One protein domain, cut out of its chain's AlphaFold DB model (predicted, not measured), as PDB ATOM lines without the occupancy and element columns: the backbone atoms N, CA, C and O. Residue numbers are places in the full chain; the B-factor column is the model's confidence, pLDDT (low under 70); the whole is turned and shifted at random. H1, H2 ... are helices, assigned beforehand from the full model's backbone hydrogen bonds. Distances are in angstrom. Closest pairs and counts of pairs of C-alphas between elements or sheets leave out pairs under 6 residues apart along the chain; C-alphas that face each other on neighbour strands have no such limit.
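AT A GLANCE: This is residues 72 to 124 of the 240 residues of an uncharacterized protein of Planctomycetes bacterium (UniProt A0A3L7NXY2). A long helix, H4, makes one side of a small helical domain, and the short helix H1 packs slantwise on residues 109 to 117 of it. A long link leads from H1 to H2, which lies near H1 but apart from H4, the centres of H1, H2 and H4 making a triangle, and the short H3, near H4, joins H2 to H4 through two tight links. The printed part has 53 residues with four named helices, H1 to H4 in chain order, and no named strand: all helix, compact, radius of gyration of the C-alphas 10.4 A, spans 28 by 20 by 15 A.

HOW THE PARTS SIT: H1, residues 74 to 81, touches H4, residues 106 to 123, the same way at a steep tilt of 39 degrees; the closest C-alphas, of Gly 75 and Lys 114, are 4.0 A apart. H2, residues 93 to 98, is close to H1 but not clearly touching, with C-alphas of Ala 76 and Val 95 closest at 7.5 A. H3, residues 100 to 103, is likewise close but not clearly touching H4, with C-alphas of Tyr 101 and Ala 109 closest at 5.7 A. H2 and H4 are apart. Every O i to N i+4 pair is within hydrogen-bond range in H2 and H4, 3 of 4 in H1; H3 is too short for one.

IN THESE COORDINATES: H1 begins at C-alpha 74 (-17.638, 43.517, 14.849) and measures 10.8 A, H2 8.6 A, H3 5.4 A; H4 measures 26.1 A, ending at C-alpha 123 (2.454, 42.219, 18.525).

THE WHOLE: The farthest C-alphas, of Thr 102 and Asn 124, are 29.3 A apart. The link from H1 to H2 is long; the printed part has no cut, and no printed residue is under 70 in pLDDT.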
ATOM      1  N   LEU A  72     -22.030  41.314  11.554       92.31
ATOM      2  CA  LEU A  72     -20.785  40.983  10.845       92.31
ATOM      3  C   LEU A  72     -19.903  42.228  10.619       92.31
ATOM      4  O   LEU A  72     -19.123  42.303   9.686       92.31
ATOM      5  N   TRP A  73     -20.045  43.227  11.490       92.56
ATOM      6  CA  TRP A  73     -19.228  44.447  11.486       92.56
ATOM      7  C   TRP A  73     -18.328  44.539  12.718       92.56
ATOM      8  O   TRP A  73     -17.554  45.481  12.867       92.56
ATOM      9  N   SER A  74     -18.415  43.550  13.612       93.50
ATOM     10  CA  SER A  74     -17.638  43.517  14.849       93.50
ATOM     11  C   SER A  74     -16.130  43.483  14.597       93.50
ATOM     12  O   SER A  74     -15.396  44.106  15.354       93.50
ATOM     13  N   GLY A  75     -15.669  42.826  13.527       95.31
ATOM     14  CA  GLY A  75     -14.262  42.778  13.143       95.31
ATOM     15  C   GLY A  75     -13.734  44.135  12.695       95.31
ATOM     16  O   GLY A  75     -12.743  44.610  13.241       95.31
ATOM     17  N   ALA A  76     -14.440  44.808  11.781       95.31
ATOM     18  CA  ALA A  76     -14.077  46.160  11.356       95.31
ATOM     19  C   ALA A  76     -14.127  47.154  12.530       95.31
ATOM     20  O   ALA A  76     -13.186  47.912  12.729       95.31
ATOM     21  N   SER A  77     -15.166  47.105  13.372       94.69
ATOM     22  CA  SER A  77     -15.243  47.942  14.581       94.69
ATOM     23  C   SER A  77     -14.151  47.632  15.615       94.69
ATOM     24  O   SER A  77     -13.771  48.511  16.388       94.69
ATOM     25  N   LEU A  78     -13.669  46.387  15.674       95.81
ATOM     26  CA  LEU A  78     -12.550  46.001  16.531       95.81
ATOM     27  C   LEU A  78     -11.240  46.584  15.992       95.81
ATOM     28  O   LEU A  78     -10.503  47.206  16.752       95.81
ATOM     29  N   TYR A  79     -10.989  46.427  14.690       97.06
ATOM     30  CA  TYR A  79      -9.796  46.931  14.010       97.06
ATOM     31  C   TYR A  79      -9.708  48.462  14.044       97.06
ATOM     32  O   TYR A  79      -8.646  48.995  14.354       97.06
ATOM     33  N   ASP A  80     -10.831  49.165  13.870       95.88
ATOM     34  CA  ASP A  80     -10.947  50.623  14.042       95.88
ATOM     35  C   ASP A  80     -10.318  51.090  15.373       95.88
ATOM     36  O   ASP A  80      -9.515  52.018  15.430       95.88
ATOM     37  N   GLY A  81     -10.574  50.351  16.458       95.31
ATOM     38  CA  GLY A  81     -10.020  50.655  17.777       95.31
ATOM     39  C   GLY A  81      -8.659  50.030  18.103       95.31
ATOM     40  O   GLY A  81      -8.112  50.366  19.161       95.31
ATOM     41  N   LEU A  82      -8.153  49.099  17.287       96.94
ATOM     42  CA  LEU A  82      -6.994  48.241  17.575       96.94
ATOM     43  C   LEU A  82      -6.148  47.988  16.316       96.94
ATOM     44  O   LEU A  82      -6.086  46.879  15.791       96.94
ATOM     45  N   HIS A  83      -5.460  49.031  15.865       95.94
ATOM     46  CA  HIS A  83      -4.441  48.958  14.822       95.94
ATOM     47  C   HIS A  83      -3.364  50.029  15.070       95.94
ATOM     48  O   HIS A  83      -3.515  50.879  15.949       95.94
ATOM     49  N   LEU A  84      -2.268  50.010  14.301       92.19
ATOM     50  CA  LEU A  84      -1.131  50.926  14.504       92.19
ATOM     51  C   LEU A  84      -1.511  52.415  14.409       92.19
ATOM     52  O   LEU A  84      -0.990  53.221  15.175       92.19
ATOM     53  N   GLY A  85      -2.430  52.760  13.507       92.44
ATOM     54  CA  GLY A  85      -2.939  54.120  13.311       92.44
ATOM     55  C   GLY A  85      -4.016  54.554  14.311       92.44
ATOM     56  O   GLY A  85      -4.392  55.724  14.321       92.44
ATOM     57  N   ALA A  86      -4.498  53.657  15.181       94.56
ATOM     58  CA  ALA A  86      -5.569  53.989  16.107       94.56
ATOM     59  C   ALA A  86      -5.117  55.067  17.103       94.56
ATOM     60  O   ALA A  86      -4.072  54.962  17.756       94.56
ATOM     61  N   THR A  87      -5.954  56.086  17.271       92.50
ATOM     62  CA  THR A  87      -5.788  57.165  18.263       92.50
ATOM     63  C   THR A  87      -6.803  57.058  19.404       92.50
ATOM     64  O   THR A  87      -6.769  57.830  20.359       92.50
ATOM     65  N   GLY A  88      -7.726  56.095  19.309       88.38
ATOM     66  CA  GLY A  88      -8.919  55.999  20.146       88.38
ATOM     67  C   GLY A  88     -10.132  56.728  19.562       88.38
ATOM     68  O   GLY A  88     -11.210  56.648  20.157       88.38
ATOM     69  N   GLU A  89      -9.976  57.424  18.431       87.50
ATOM     70  CA  GLU A  89     -11.059  57.881  17.550       87.50
ATOM     71  C   GLU A  89     -11.560  56.776  16.629       87.50
ATOM     72  O   GLU A  89     -10.906  55.750  16.489       87.50
ATOM     73  N   SER A  90     -12.765  56.978  16.091       90.00
ATOM     74  CA  SER A  90     -13.299  56.102  15.052       90.00
ATOM     75  C   SER A  90     -12.879  56.695  13.722       90.00
ATOM     76  O   SER A  90     -13.222  57.846  13.440       90.00
ATOM     77  N   ASP A  91     -12.152  55.915  12.946       90.81
ATOM     78  CA  ASP A  91     -11.767  56.202  11.579       90.81
ATOM     79  C   ASP A  91     -11.950  54.928  10.751       90.81
ATOM     80  O   ASP A  91     -11.071  54.075  10.652       90.81
ATOM     81  N   MET A  92     -13.135  54.794  10.152       90.94
ATOM     82  CA  MET A  92     -13.469  53.652   9.302       90.94
ATOM     83  C   MET A  92     -13.073  53.854   7.831       90.94
ATOM     84  O   MET A  92     -13.490  53.061   6.991       90.94
ATOM     85  N   THR A  93     -12.262  54.867   7.495       91.94
ATOM     86  CA  THR A  93     -11.844  55.120   6.101       91.94
ATOM     87  C   THR A  93     -11.085  53.945   5.481       91.94
ATOM     88  O   THR A  93     -11.159  53.741   4.270       91.94
ATOM     89  N   PHE A  94     -10.423  53.118   6.299       92.88
ATOM     90  CA  PHE A  94      -9.766  51.890   5.842       92.88
ATOM     91  C   PHE A  94     -10.736  50.905   5.169       92.88
ATOM     92  O   PHE A  94     -10.325  50.180   4.270       92.88
ATOM     93  N   VAL A  95     -12.018  50.881   5.565       92.25
ATOM     94  CA  VAL A  95     -13.025  49.987   4.966       92.25
ATOM     95  C   VAL A  95     -13.248  50.339   3.497       92.25
ATOM     96  O   VAL A  95     -13.298  49.448   2.646       92.25
ATOM     97  N   ASP A  96     -13.335  51.637   3.206       89.44
ATOM     98  CA  ASP A  96     -13.540  52.150   1.853       89.44
ATOM     99  C   ASP A  96     -12.254  52.058   1.021       89.44
ATOM    100  O   ASP A  96     -12.303  51.727  -0.160       89.44
ATOM    101  N   GLN A  97     -11.094  52.317   1.635       91.38
ATOM    102  CA  GLN A  97      -9.793  52.285   0.958       91.38
ATOM    103  C   GLN A  97      -9.350  50.870   0.580       91.38
ATOM    104  O   GLN A  97      -8.803  50.665  -0.502       91.38
ATOM    105  N   GLU A  98      -9.556  49.893   1.464       91.69
ATOM    106  CA  GLU A  98      -9.108  48.520   1.240       91.69
ATOM    107  C   GLU A  98     -10.122  47.702   0.420       91.69
ATOM    108  O   GLU A  98      -9.767  46.663  -0.132       91.69
ATOM    109  N   THR A  99     -11.377  48.157   0.294       89.56
ATOM    110  CA  THR A  99     -12.438  47.511  -0.512       89.56
ATOM    111  C   THR A  99     -12.651  46.020  -0.185       89.56
ATOM    112  O   THR A  99     -13.100  45.221  -1.009       89.56
ATOM    113  N   VAL A 100     -12.354  45.608   1.051       91.62
ATOM    114  CA  VAL A 100     -12.410  44.193   1.470       91.62
ATOM    115  C   VAL A 100     -13.823  43.624   1.298       91.62
ATOM    116  O   VAL A 100     -13.990  42.514   0.807       91.62
ATOM    117  N   TYR A 101     -14.859  44.414   1.587       89.69
ATOM    118  CA  TYR A 101     -16.256  43.993   1.426       89.69
ATOM    119  C   TYR A 101     -16.723  43.859  -0.034       89.69
ATOM    120  O   TYR A 101     -17.802  43.322  -0.265       89.69
ATOM    121  N   THR A 102     -15.957  44.337  -1.026       89.75
ATOM    122  CA  THR A 102     -16.279  44.115  -2.450       89.75
ATOM    123  C   THR A 102     -15.586  42.885  -3.023       89.75
ATOM    124  O   THR A 102     -15.990  42.391  -4.071       89.75
ATOM    125  N   THR A 103     -14.524  42.410  -2.370       90.88
ATOM    126  CA  THR A 103     -13.707  41.276  -2.831       90.88
ATOM    127  C   THR A 103     -13.949  40.003  -2.023       90.88
ATOM    128  O   THR A 103     -13.727  38.905  -2.530       90.88
ATOM    129  N   MET A 104     -14.432  40.138  -0.788       93.38
ATOM    130  CA  MET A 104     -14.712  39.047   0.141       93.38
ATOM    131  C   MET A 104     -16.198  38.979   0.498       93.38
ATOM    132  O   MET A 104     -16.939  39.951   0.346       93.38
ATOM    133  N   SER A 105     -16.638  37.831   1.021       93.50
ATOM    134  CA  SER A 105     -17.959  37.744   1.644       93.50
ATOM    135  C   SER A 105     -18.032  38.627   2.900       93.50
ATOM    136  O   SER A 105     -17.010  38.942   3.510       93.50
ATOM    137  N   GLU A 106     -19.242  38.997   3.337       93.19
ATOM    138  CA  GLU A 106     -19.444  39.787   4.568       93.19
ATOM    139  C   GLU A 106     -18.810  39.107   5.799       93.19
ATOM    140  O   GLU A 106     -18.261  39.770   6.679       93.19
ATOM    141  N   TYR A 107     -18.852  37.771   5.847       95.62
ATOM    142  CA  TYR A 107     -18.236  36.994   6.919       95.62
ATOM    143  C   TYR A 107     -16.708  37.018   6.847       95.62
ATOM    144  O   TYR A 107     -16.057  37.302   7.854       95.62
ATOM    145  N   ASP A 108     -16.141  36.783   5.665       95.94
ATOM    146  CA  ASP A 108     -14.689  36.755   5.481       95.94
ATOM    147  C   ASP A 108     -14.073  38.138   5.717       95.94
ATOM    148  O   ASP A 108     -13.034  38.244   6.361       95.94
ATOM    149  N   ALA A 109     -14.749  39.210   5.293       95.81
ATOM    150  CA  ALA A 109     -14.340  40.581   5.585       95.81
ATOM    151  C   ALA A 109     -14.340  40.870   7.099       95.81
ATOM    152  O   ALA A 109     -13.401  41.476   7.626       95.81
ATOM    153  N   ASN A 110     -15.360  40.401   7.829       96.44
ATOM    154  CA  ASN A 110     -15.403  40.517   9.288       96.44
ATOM    155  C   ASN A 110     -14.235  39.771   9.951       96.44
ATOM    156  O   ASN A 110     -13.563  40.332  10.819       96.44
ATOM    157  N   GLU A 111     -13.989  38.517   9.567       96.69
ATOM    158  CA  GLU A 111     -12.896  37.727  10.139       96.69
ATOM    159  C   GLU A 111     -11.519  38.274   9.740       96.69
ATOM    160  O   GLU A 111     -10.635  38.317  10.594       96.69
ATOM    161  N   HIS A 112     -11.355  38.807   8.524       97.00
ATOM    162  CA  HIS A 112     -10.134  39.483   8.075       97.00
ATOM    163  C   HIS A 112      -9.739  40.631   9.016       97.00
ATOM    164  O   HIS A 112      -8.626  40.661   9.546       97.00
ATOM    165  N   TYR A 113     -10.660  41.562   9.287       97.56
ATOM    166  CA  TYR A 113     -10.374  42.688  10.185       97.56
ATOM    167  C   TYR A 113     -10.177  42.257  11.635       97.56
ATOM    168  O   TYR A 113      -9.301  42.772  12.334       97.56
ATOM    169  N   LYS A 114     -10.960  41.280  12.094       97.12
ATOM    170  CA  LYS A 114     -10.819  40.716  13.435       97.12
ATOM    171  C   LYS A 114      -9.449  40.066  13.627       97.12
ATOM    172  O   LYS A 114      -8.817  40.296  14.656       97.12
ATOM    173  N   GLN A 115      -8.971  39.303  12.646       98.12
ATOM    174  CA  GLN A 115      -7.649  38.690  12.672       98.12
ATOM    175  C   GLN A 115      -6.549  39.755  12.756       98.12
ATOM    176  O   GLN A 115      -5.719  39.687  13.659       98.12
ATOM    177  N   ARG A 116      -6.596  40.789  11.909       97.69
ATOM    178  CA  ARG A 116      -5.616  41.891  11.939       97.69
ATOM    179  C   ARG A 116      -5.603  42.638  13.272       97.69
ATOM    180  O   ARG A 116      -4.538  43.010  13.763       97.69
ATOM    181  N   ALA A 117      -6.768  42.825  13.891       97.94
ATOM    182  CA  ALA A 117      -6.852  43.419  15.222       97.94
ATOM    183  C   ALA A 117      -6.179  42.532  16.286       97.94
ATOM    184  O   ALA A 117      -5.456  43.035  17.146       97.94
ATOM    185  N   PHE A 118      -6.368  41.209  16.227       98.19
ATOM    186  CA  PHE A 118      -5.696  40.279  17.138       98.19
ATOM    187  C   PHE A 118      -4.184  40.207  16.908       98.19
ATOM    188  O   PHE A 118      -3.431  40.200  17.881       98.19
ATOM    189  N   GLU A 119      -3.736  40.210  15.653       98.44
ATOM    190  CA  GLU A 119      -2.316  40.288  15.297       98.44
ATOM    191  C   GLU A 119      -1.682  41.562  15.866       98.44
ATOM    192  O   GLU A 119      -0.623  41.503  16.495       98.44
ATOM    193  N   PHE A 120      -2.368  42.704  15.751       98.19
ATOM    194  CA  PHE A 120      -1.934  43.955  16.366       98.19
ATOM    195  C   PHE A 120      -1.815  43.845  17.891       98.19
ATOM    196  O   PHE A 120      -0.790  44.253  18.444       98.19
ATOM    197  N   VAL A 121      -2.825  43.288  18.570       98.19
ATOM    198  CA  VAL A 121      -2.822  43.128  20.035       98.19
ATOM    199  C   VAL A 121      -1.678  42.227  20.495       98.19
ATOM    200  O   VAL A 121      -0.991  42.561  21.462       98.19
ATOM    201  N   ALA A 122      -1.452  41.113  19.796       98.19
ATOM    202  CA  ALA A 122      -0.383  40.170  20.107       98.19
ATOM    203  C   ALA A 122       1.006  40.791  19.901       98.19
ATOM    204  O   ALA A 122       1.890  40.609  20.737       98.19
ATOM    205  N   ALA A 123       1.190  41.557  18.825       98.38
ATOM    206  CA  ALA A 123       2.454  42.219  18.525       98.38
ATOM    207  C   ALA A 123       2.708  43.472  19.387       98.38
ATOM    208  O   ALA A 123       3.861  43.836  19.605       98.38
ATOM    209  N   ASN A 124       1.659  44.141  19.887       98.12
ATOM    210  CA  ASN A 124       1.758  45.445  20.558       98.12
ATOM    211  C   ASN A 124       0.947  45.509  21.874       98.12
ATOM    212  O   ASN A 124       0.032  46.335  22.006       98.12
TER     213      ASN A 124